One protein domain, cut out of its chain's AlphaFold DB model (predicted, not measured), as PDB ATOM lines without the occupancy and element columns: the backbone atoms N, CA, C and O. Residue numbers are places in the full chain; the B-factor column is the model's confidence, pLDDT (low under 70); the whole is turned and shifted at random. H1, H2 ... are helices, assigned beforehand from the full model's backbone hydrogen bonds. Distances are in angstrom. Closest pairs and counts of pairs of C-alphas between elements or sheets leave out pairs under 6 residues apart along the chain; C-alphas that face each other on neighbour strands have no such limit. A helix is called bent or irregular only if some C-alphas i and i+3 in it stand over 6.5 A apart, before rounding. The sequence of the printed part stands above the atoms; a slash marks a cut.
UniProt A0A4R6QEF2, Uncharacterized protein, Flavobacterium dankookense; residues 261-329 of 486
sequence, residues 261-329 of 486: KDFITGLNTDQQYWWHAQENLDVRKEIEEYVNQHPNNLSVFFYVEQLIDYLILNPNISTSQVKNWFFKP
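This is residues 261 to 329 of the 486 residues of an uncharacterized protein of Flavobacterium dankookense (UniProt A0A4R6QEF2). Two long helices, H3 and H4, lie side by side and run opposite ways through the middle, meeting over a few residues only; the short helix H5 packs on H3 on one side, and on the other side H2 crosses H4 with the short H1 next to it. The 69 printed residues hold five named helices, in the order H1 to H5, and no named strand; the class is all helix. The whole is compact, with a radius of gyration of the C-alphas of 11.2 A and spans of 30 by 29 by 17 A.

H3, residues 278 to 293, and H4, residues 298 to 313, form a helical hairpin at a shallow tilt of 18 degrees. They only just touch, with 3 pairs of C-alphas within 8 A, through residues 287 to 291 and 300 to 304; the closest C-alphas, of Val 291 and Val 300, are 6.6 A apart. H5, residues 319 to 327, touches H3 at a shallow tilt of 25 degrees, the same way, with the C-alphas of Val 283 and Thr 319 closest at 5.0 A. H4 and H5 are near each other. H2, residues 269 to 276, touches H4 at residues 305 to 312 alone, about perpendicular at 89 degrees; the C-alphas of Gln 271 and Ile 308 are closest at 6.3 A. H1, residues 261 to 266, and H2 form a helical hairpin and only just touch, with 3 pairs of C-alphas within 8 A, Ile 264 and Gln 272 closest at 7.1 A. H1 and H5 are apart. Every O i to N i+4 pair is within hydrogen-bond range in H1, H2, H4 and H5, and 10 of 12 are in H3.

H3 and H4 each measure 23.3 A from first to last C-alpha, H5 10.8 A, H2 10.5 A and H1 8.8 A. H3 has a kink of 31 degrees near residue 285 and is irregular, with C-alphas 279 and 282 7.7 A apart. C-alpha 261 begins H1 at (-19.145, -43.983, 45.525), and C-alpha 327 ends H5 at (-3.054, -40.527, 33.959).

The two C-alphas farthest apart, of Asn 296 and Asn 316, are 30.5 A apart. The printed part has no cut, and the four links are tight. The model's pLDDT is under 70 at residues 299, 324 to 325 and 328 to 329.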
ATOM      1  N   LYS A 261     -17.799 -44.540  45.353       87.44
ATOM      2  CA  LYS A 261     -19.145 -43.983  45.525       87.44
ATOM      3  C   LYS A 261     -19.207 -42.903  46.613       87.44
ATOM      4  O   LYS A 261     -19.862 -41.887  46.406       87.44
ATOM      5  N   ASP A 262     -18.532 -43.122  47.739       84.38
ATOM      6  CA  ASP A 262     -18.503 -42.173  48.853       84.38
ATOM      7  C   ASP A 262     -17.704 -40.921  48.470       84.38
ATOM      8  O   ASP A 262     -18.122 -39.807  48.783       84.38
ATOM      9  N   PHE A 263     -16.618 -41.096  47.704       87.44
ATOM     10  CA  PHE A 263     -15.863 -39.993  47.107       87.44
ATOM     11  C   PHE A 263     -16.752 -39.105  46.222       87.44
ATOM     12  O   PHE A 263     -16.821 -37.901  46.449       87.44
ATOM     13  N   ILE A 264     -17.523 -39.689  45.295       90.38
ATOM     14  CA  ILE A 264     -18.430 -38.912  44.430       90.38
ATOM     15  C   ILE A 264     -19.472 -38.139  45.240       90.38
ATOM     16  O   ILE A 264     -19.777 -36.993  44.919       90.38
ATOM     17  N   THR A 265     -20.000 -38.726  46.318       88.94
ATOM     18  CA  THR A 265     -20.936 -38.008  47.198       88.94
ATOM     19  C   THR A 265     -20.279 -36.911  48.037       88.94
ATOM     20  O   THR A 265     -20.984 -36.030  48.524       88.94
ATOM     21  N   GLY A 266     -18.955 -36.965  48.213       86.81
ATOM     22  CA  GLY A 266     -18.160 -35.966  48.927       86.81
ATOM     23  C   GLY A 266     -17.779 -34.746  48.085       86.81
ATOM     24  O   GLY A 266     -17.451 -33.712  48.661       86.81
ATOM     25  N   LEU A 267     -17.873 -34.843  46.753       90.81
ATOM     26  CA  LEU A 267     -17.629 -33.726  45.838       90.81
ATOM     27  C   LEU A 267     -18.565 -32.543  46.134       90.81
ATOM     28  O   LEU A 267     -19.721 -32.731  46.525       90.81
ATOM     29  N   ASN A 268     -18.090 -31.316  45.908       91.12
ATOM     30  CA  ASN A 268     -18.920 -30.117  46.034       91.12
ATOM     31  C   ASN A 268     -19.997 -30.051  44.925       91.12
ATOM     32  O   ASN A 268     -19.995 -30.848  43.990       91.12
ATOM     33  N   THR A 269     -20.945 -29.114  45.013       93.50
ATOM     34  CA  THR A 269     -22.088 -29.057  44.081       93.50
ATOM     35  C   THR A 269     -21.681 -28.892  42.611       93.50
ATOM     36  O   THR A 269     -22.258 -29.567  41.758       93.50
ATOM     37  N   ASP A 270     -20.682 -28.061  42.309       91.50
ATOM     38  CA  ASP A 270     -20.222 -27.831  40.933       91.50
ATOM     39  C   ASP A 270     -19.481 -29.059  40.394       91.50
ATOM     40  O   ASP A 270     -19.725 -29.503  39.271       91.50
ATOM     41  N   GLN A 271     -18.650 -29.674  41.237       94.00
ATOM     42  CA  GLN A 271     -17.977 -30.936  40.948       94.00
ATOM     43  C   GLN A 271     -18.976 -32.071  40.718       94.00
ATOM     44  O   GLN A 271     -18.812 -32.829  39.769       94.00
ATOM     45  N   GLN A 272     -20.041 -32.179  41.518       93.94
ATOM     46  CA  GLN A 272     -21.106 -33.162  41.305       93.94
ATOM     47  C   GLN A 272     -21.872 -32.894  40.006       93.94
ATOM     48  O   GLN A 272     -22.185 -33.832  39.275       93.94
ATOM     49  N   TYR A 273     -22.158 -31.628  39.688       94.06
ATOM     50  CA  TYR A 273     -22.812 -31.268  38.431       94.06
ATOM     51  C   TYR A 273     -21.950 -31.666  37.228       94.06
ATOM     52  O   TYR A 273     -22.418 -32.387  36.343       94.06
ATOM     53  N   TRP A 274     -20.667 -31.292  37.243       95.44
ATOM     54  CA  TRP A 274     -19.692 -31.705  36.235       95.44
ATOM     55  C   TRP A 274     -19.577 -33.232  36.158       95.44
ATOM     56  O   TRP A 274     -19.601 -33.808  35.067       95.44
ATOM     57  N   TRP A 275     -19.542 -33.899  37.315       96.50
ATOM     58  CA  TRP A 275     -19.469 -35.351  37.429       96.50
ATOM     59  C   TRP A 275     -20.718 -36.055  36.898       96.50
ATOM     60  O   TRP A 275     -20.650 -37.222  36.535       96.50
ATOM     61  N   HIS A 276     -21.877 -35.412  36.832       95.38
ATOM     62  CA  HIS A 276     -23.092 -36.041  36.311       95.38
ATOM     63  C   HIS A 276     -23.416 -35.652  34.864       95.38
ATOM     64  O   HIS A 276     -24.188 -36.367  34.221       95.38
ATOM     65  N   ALA A 277     -22.770 -34.621  34.316       94.75
ATOM     66  CA  ALA A 277     -22.951 -34.169  32.941       94.75
ATOM     67  C   ALA A 277     -22.570 -35.247  31.903       94.75
ATOM     68  O   ALA A 277     -21.589 -35.983  32.057       94.75
ATOM     69  N   GLN A 278     -23.371 -35.381  30.842       95.25
ATOM     70  CA  GLN A 278     -23.253 -36.489  29.884       95.25
ATOM     71  C   GLN A 278     -22.014 -36.350  28.992       95.25
ATOM     72  O   GLN A 278     -21.355 -37.344  28.691       95.25
ATOM     73  N   GLU A 279     -21.683 -35.123  28.616       91.69
ATOM     74  CA  GLU A 279     -20.507 -34.731  27.843       91.69
ATOM     75  C   GLU A 279     -19.186 -35.152  28.504       91.69
ATOM     76  O   GLU A 279     -18.228 -35.475  27.807       91.69
ATOM     77  N   ASN A 280     -19.157 -35.275  29.835       94.44
ATOM     78  CA  ASN A 280     -17.965 -35.660  30.589       94.44
ATOM     79  C   ASN A 280     -17.836 -37.180  30.766       94.44
ATOM     80  O   ASN A 280     -16.978 -37.645  31.512       94.44
ATOM     81  N   LEU A 281     -18.702 -37.996  30.145       95.25
ATOM     82  CA  LEU A 281     -18.719 -39.453  30.348       95.25
ATOM     83  C   LEU A 281     -17.362 -40.116  30.118       95.25
ATOM     84  O   LEU A 281     -16.970 -40.963  30.916       95.25
ATOM     85  N   ASP A 282     -16.648 -39.742  29.063       94.00
ATOM     86  CA  ASP A 282     -15.389 -40.409  28.744       94.00
ATOM     87  C   ASP A 282     -14.255 -39.978  29.683       94.00
ATOM     88  O   ASP A 282     -13.487 -40.828  30.122       94.00
ATOM     89  N   VAL A 283     -14.211 -38.708  30.099       93.81
ATOM     90  CA  VAL A 283     -13.256 -38.236  31.117       93.81
ATOM     91  C   VAL A 283     -13.516 -38.896  32.472       93.81
ATOM     92  O   VAL A 283     -12.585 -39.338  33.141       93.81
ATOM     93  N   ARG A 284     -14.791 -39.023  32.862       94.44
ATOM     94  CA  ARG A 284     -15.188 -39.696  34.108       94.44
ATOM     95  C   ARG A 284     -14.733 -41.144  34.147       94.44
ATOM     96  O   ARG A 284     -14.272 -41.576  35.194       94.44
ATOM     97  N   LYS A 285     -14.827 -41.875  33.030       93.94
ATOM     98  CA  LYS A 285     -14.332 -43.259  32.953       93.94
ATOM     99  C   LYS A 285     -12.829 -43.336  33.208       93.94
ATOM    100  O   LYS A 285     -12.403 -44.232  33.920       93.94
ATOM    101  N   GLU A 286     -12.046 -42.404  32.665       92.81
ATOM    102  CA  GLU A 286     -10.594 -42.359  32.890       92.81
ATOM    103  C   GLU A 286     -10.265 -42.037  34.357       92.81
ATOM    104  O   GLU A 286      -9.432 -42.708  34.965       92.81
ATOM    105  N   ILE A 287     -10.972 -41.071  34.961       92.88
ATOM    106  CA  ILE A 287     -10.848 -40.768  36.395       92.88
ATOM    107  C   ILE A 287     -11.227 -41.993  37.243       92.88
ATOM    108  O   ILE A 287     -10.507 -42.357  38.169       92.88
ATOM    109  N   GLU A 288     -12.359 -42.628  36.940       93.00
ATOM    110  CA  GLU A 288     -12.848 -43.811  37.647       93.00
ATOM    111  C   GLU A 288     -11.853 -44.970  37.538       93.00
ATOM    112  O   GLU A 288     -11.535 -45.605  38.543       93.00
ATOM    113  N   GLU A 289     -11.309 -45.222  36.348       91.62
ATOM    114  CA  GLU A 289     -10.269 -46.224  36.135       91.62
ATOM    115  C   GLU A 289      -9.013 -45.910  36.963       91.62
ATOM    116  O   GLU A 289      -8.523 -46.789  37.675       91.62
ATOM    117  N   TYR A 290      -8.537 -44.660  36.954       88.12
ATOM    118  CA  TYR A 290      -7.372 -44.234  37.734       88.12
ATOM    119  C   TYR A 290      -7.572 -44.414  39.246       88.12
ATOM    120  O   TYR A 290      -6.702 -44.960  39.930       88.12
ATOM    121  N   VAL A 291      -8.729 -44.010  39.777       88.19
ATOM    122  CA  VAL A 291      -9.055 -44.180  41.200       88.19
ATOM    123  C   VAL A 291      -9.165 -45.661  41.566       88.19
ATOM    124  O   VAL A 291      -8.641 -46.084  42.599       88.19
ATOM    125  N   ASN A 292      -9.779 -46.473  40.703       87.62
ATOM    126  CA  ASN A 292      -9.913 -47.915  40.914       87.62
ATOM    127  C   ASN A 292      -8.566 -48.655  40.869       87.62
ATOM    128  O   ASN A 292      -8.417 -49.676  41.542       87.62
ATOM    129  N   GLN A 293      -7.578 -48.150  40.124       85.50
ATOM    130  CA  GLN A 293      -6.204 -48.669  40.137       85.50
ATOM    131  C   GLN A 293      -5.447 -48.329  41.437       85.50
ATOM    132  O   GLN A 293      -4.481 -49.014  41.772       85.50
ATOM    133  N   HIS A 294      -5.902 -47.330  42.203       83.19
ATOM    134  CA  HIS A 294      -5.261 -46.864  43.438       83.19
ATOM    135  C   HIS A 294      -6.217 -46.884  44.649       83.19
ATOM    136  O   HIS A 294      -6.413 -45.858  45.314       83.19
ATOM    137  N   PRO A 295      -6.817 -48.043  44.985       82.94
ATOM    138  CA  PRO A 295      -7.820 -48.114  46.038       82.94
ATOM    139  C   PRO A 295      -7.226 -47.717  47.398       82.94
ATOM    140  O   PRO A 295      -6.130 -48.141  47.763       82.94
ATOM    141  N   ASN A 296      -7.993 -46.959  48.188       79.50
ATOM    142  CA  ASN A 296      -7.627 -46.474  49.530       79.50
ATOM    143  C   ASN A 296      -6.480 -45.446  49.583       79.50
ATOM    144  O   ASN A 296      -5.945 -45.192  50.664       79.50
ATOM    145  N   ASN A 297      -6.103 -44.831  48.459       78.88
ATOM    146  CA  ASN A 297      -5.120 -43.751  48.451       78.88
ATOM    147  C   ASN A 297      -5.811 -42.381  48.586       78.88
ATOM    148  O   ASN A 297      -6.323 -41.832  47.616       78.88
ATOM    149  N   LEU A 298      -5.810 -41.811  49.797       75.31
ATOM    150  CA  LEU A 298      -6.399 -40.488  50.075       75.31
ATOM    151  C   LEU A 298      -5.828 -39.372  49.188       75.31
ATOM    152  O   LEU A 298      -6.567 -38.477  48.782       75.31
ATOM    153  N   SER A 299      -4.541 -39.444  48.843       68.94
ATOM    154  CA  SER A 299      -3.904 -38.460  47.964       68.94
ATOM    155  C   SER A 299      -4.452 -38.520  46.538       68.94
ATOM    156  O   SER A 299      -4.510 -37.491  45.874       68.94
ATOM    157  N   VAL A 300      -4.897 -39.697  46.079       79.12
ATOM    158  CA  VAL A 300      -5.534 -39.854  44.763       79.12
ATOM    159  C   VAL A 300      -6.903 -39.184  44.736       79.12
ATOM    160  O   VAL A 300      -7.211 -38.498  43.770       79.12
ATOM    161  N   PHE A 301      -7.699 -39.296  45.801       82.50
ATOM    162  CA  PHE A 301      -8.992 -38.604  45.873       82.50
ATOM    163  C   PHE A 301      -8.832 -37.080  45.867       82.50
ATOM    164  O   PHE A 301      -9.496 -36.400  45.089       82.50
ATOM    165  N   PHE A 302      -7.893 -36.551  46.658       75.75
ATOM    166  CA  PHE A 302      -7.600 -35.114  46.673       75.75
ATOM    167  C   PHE A 302      -7.090 -34.609  45.316       75.75
ATOM    168  O   PHE A 302      -7.476 -33.538  44.854       75.75
ATOM    169  N   TYR A 303      -6.246 -35.397  44.650       80.12
ATOM    170  CA  TYR A 303      -5.786 -35.098  43.299       80.12
ATOM    171  C   TYR A 303      -6.942 -35.057  42.292       80.12
ATOM    172  O   TYR A 303      -7.025 -34.134  41.486       80.12
ATOM    173  N   VAL A 304      -7.857 -36.027  42.355       88.94
ATOM    174  CA  VAL A 304      -9.013 -36.082  41.457       88.94
ATOM    175  C   VAL A 304      -9.979 -34.923  41.697       88.94
ATOM    176  O   VAL A 304     -10.492 -34.377  40.727       88.94
ATOM    177  N   GLU A 305     -10.200 -34.504  42.943       86.69
ATOM    178  CA  GLU A 305     -10.971 -33.287  43.246       86.69
ATOM    179  C   GLU A 305     -10.382 -32.059  42.544       86.69
ATOM    180  O   GLU A 305     -11.098 -31.359  41.827       86.69
ATOM    181  N   GLN A 306      -9.067 -31.846  42.665       81.75
ATOM    182  CA  GLN A 306      -8.403 -30.733  41.982       81.75
ATOM    183  C   GLN A 306      -8.456 -30.857  40.460       81.75
ATOM    184  O   GLN A 306      -8.625 -29.856  39.765       81.75
ATOM    185  N   LEU A 307      -8.342 -32.077  39.930       87.31
ATOM    186  CA  LEU A 307      -8.492 -32.324  38.502       87.31
ATOM    187  C   LEU A 307      -9.903 -31.957  38.023       87.31
ATOM    188  O   LEU A 307     -10.043 -31.330  36.978       87.31
ATOM    189  N   ILE A 308     -10.951 -32.304  38.773       92.56
ATOM    190  CA  ILE A 308     -12.326 -31.932  38.418       92.56
ATOM    191  C   ILE A 308     -12.490 -30.410  38.453       92.56
ATOM    192  O   ILE A 308     -13.016 -29.849  37.493       92.56
ATOM    193  N   ASP A 309     -11.998 -29.734  39.496       86.56
ATOM    194  CA  ASP A 309     -12.028 -28.265  39.568       86.56
ATOM    195  C   ASP A 309     -11.333 -27.639  38.354       86.56
ATOM    196  O   ASP A 309     -11.853 -26.718  37.722       86.56
ATOM    197  N   TYR A 310     -10.190 -28.194  37.963       83.31
ATOM    198  CA  TYR A 310      -9.463 -27.757  36.782       83.31
ATOM    199  C   TYR A 310     -10.258 -27.965  35.483       83.31
ATOM    200  O   TYR A 310     -10.292 -27.078  34.628       83.31
ATOM    201  N   LEU A 311     -10.933 -29.105  35.329       90.69
ATOM    202  CA  LEU A 311     -11.741 -29.419  34.145       90.69
ATOM    203  C   LEU A 311     -13.029 -28.591  34.065       90.69
ATOM    204  O   LEU A 311     -13.504 -28.315  32.965       90.69
ATOM    205  N   ILE A 312     -13.569 -28.151  35.204       89.75
ATOM    206  CA  ILE A 312     -14.672 -27.181  35.255       89.75
ATOM    207  C   ILE A 312     -14.223 -25.834  34.685       89.75
ATOM    208  O   ILE A 312     -14.950 -25.219  33.904       89.75
ATOM    209  N   LEU A 313     -13.019 -25.386  35.047       82.81
ATOM    210  CA  LEU A 313     -12.456 -24.122  34.567       82.81
ATOM    211  C   LEU A 313     -11.989 -24.198  33.108       82.81
ATOM    212  O   LEU A 313     -11.926 -23.173  32.429       82.81
ATOM    213  N   ASN A 314     -11.708 -25.406  32.613       81.06
ATOM    214  CA  ASN A 314     -11.155 -25.650  31.284       81.06
ATOM    215  C   ASN A 314     -11.987 -26.680  30.493       81.06
ATOM    216  O   ASN A 314     -11.483 -27.750  30.140       81.06
ATOM    217  N   PRO A 315     -13.246 -26.360  30.136       87.94
ATOM    218  CA  PRO A 315     -14.171 -27.315  29.516       87.94
ATOM    219  C   PRO A 315     -13.758 -27.766  28.104       87.94
ATOM    220  O   PRO A 315     -14.315 -28.719  27.569       87.94
ATOM    221  N   ASN A 316     -12.784 -27.091  27.487       84.75
ATOM    222  CA  ASN A 316     -12.281 -27.428  26.153       84.75
ATOM    223  C   ASN A 316     -11.229 -28.550  26.165       84.75
ATOM    224  O   ASN A 316     -10.767 -28.957  25.099       84.75
ATOM    225  N   ILE A 317     -10.821 -29.030  27.344       81.25
ATOM    226  CA  ILE A 317      -9.842 -30.109  27.459       81.25
ATOM    227  C   ILE A 317     -10.492 -31.426  27.036       81.25
ATOM    228  O   ILE A 317     -11.452 -31.904  27.635       81.25
ATOM    229  N   SER A 318      -9.940 -32.032  25.990       85.94
ATOM    230  CA  SER A 318     -10.397 -33.324  25.486       85.94
ATOM    231  C   SER A 318     -10.040 -34.470  26.436       85.94
ATOM    232  O   SER A 318      -9.032 -34.434  27.139       85.94
ATOM    233  N   THR A 319     -10.802 -35.566  26.391       84.38
ATOM    234  CA  THR A 319     -10.489 -36.788  27.153       84.38
ATOM    235  C   THR A 319      -9.075 -37.304  26.893       84.38
ATOM    236  O   THR A 319      -8.391 -37.723  27.824       84.38
ATOM    237  N   SER A 320      -8.603 -37.236  25.644       79.94
ATOM    238  CA  SER A 320      -7.240 -37.643  25.284       79.94
ATOM    239  C   SER A 320      -6.183 -36.797  25.994       79.94
ATOM    240  O   SER A 320      -5.189 -37.338  26.469       79.94
ATOM    241  N   GLN A 321      -6.410 -35.486  26.102       78.19
ATOM    242  CA  GLN A 321      -5.543 -34.584  26.857       78.19
ATOM    243  C   GLN A 321      -5.556 -34.918  28.351       78.19
ATOM    244  O   GLN A 321      -4.489 -35.007  28.953       78.19
ATOM    245  N   VAL A 322      -6.731 -35.203  28.931       84.25
ATOM    246  CA  VAL A 322      -6.811 -35.614  30.343       84.25
ATOM    247  C   VAL A 322      -6.010 -36.893  30.587       84.25
ATOM    248  O   VAL A 322      -5.157 -36.945  31.470       84.25
ATOM    249  N   LYS A 323      -6.242 -37.919  29.761       81.69
ATOM    250  CA  LYS A 323      -5.547 -39.205  29.854       81.69
ATOM    251  C   LYS A 323      -4.032 -39.040  29.742       81.69
ATOM    252  O   LYS A 323      -3.298 -39.651  30.514       81.69
ATOM    253  N   ASN A 324      -3.571 -38.218  28.802       68.69
ATOM    254  CA  ASN A 324      -2.148 -38.034  28.542       68.69
ATOM    255  C   ASN A 324      -1.440 -37.196  29.618       68.69
ATOM    256  O   ASN A 324      -0.347 -37.576  30.009       68.69
ATOM    257  N   TRP A 325      -2.026 -36.104  30.121       68.69
ATOM    258  CA  TRP A 325      -1.360 -35.266  31.133       68.69
ATOM    259  C   TRP A 325      -1.471 -35.805  32.561       68.69
ATOM    260  O   TRP A 325      -0.530 -35.667  33.337       68.69
ATOM    261  N   PHE A 326      -2.617 -36.389  32.926       75.06
ATOM    262  CA  PHE A 326      -2.923 -36.694  34.329       75.06
ATOM    263  C   PHE A 326      -2.793 -38.183  34.669       75.06
ATOM    264  O   PHE A 326      -2.465 -38.529  35.802       75.06
ATOM    265  N   PHE A 327      -3.006 -39.079  33.698       78.25
ATOM    266  CA  PHE A 327      -3.054 -40.527  33.959       78.25
ATOM    267  C   PHE A 327      -1.953 -41.339  33.270       78.25
ATOM    268  O   PHE A 327      -1.730 -42.491  33.640       78.25
ATOM    269  N   LYS A 328      -1.221 -40.747  32.321       65.69
ATOM    270  CA  LYS A 328       0.006 -41.314  31.751       65.69
ATOM    271  C   LYS A 328       1.223 -40.495  32.190       65.69
ATOM    272  O   LYS A 328       1.677 -39.638  31.441       65.69
ATOM    273  N   PRO A 329       1.827 -40.777  33.355       54.66
ATOM    274  CA  PRO A 329       3.145 -40.256  33.668       54.66
ATOM    275  C   PRO A 329       4.173 -41.164  32.974       54.66
ATOM    276  O   PRO A 329       4.901 -41.910  33.625       54.66
TER     277      PRO A 329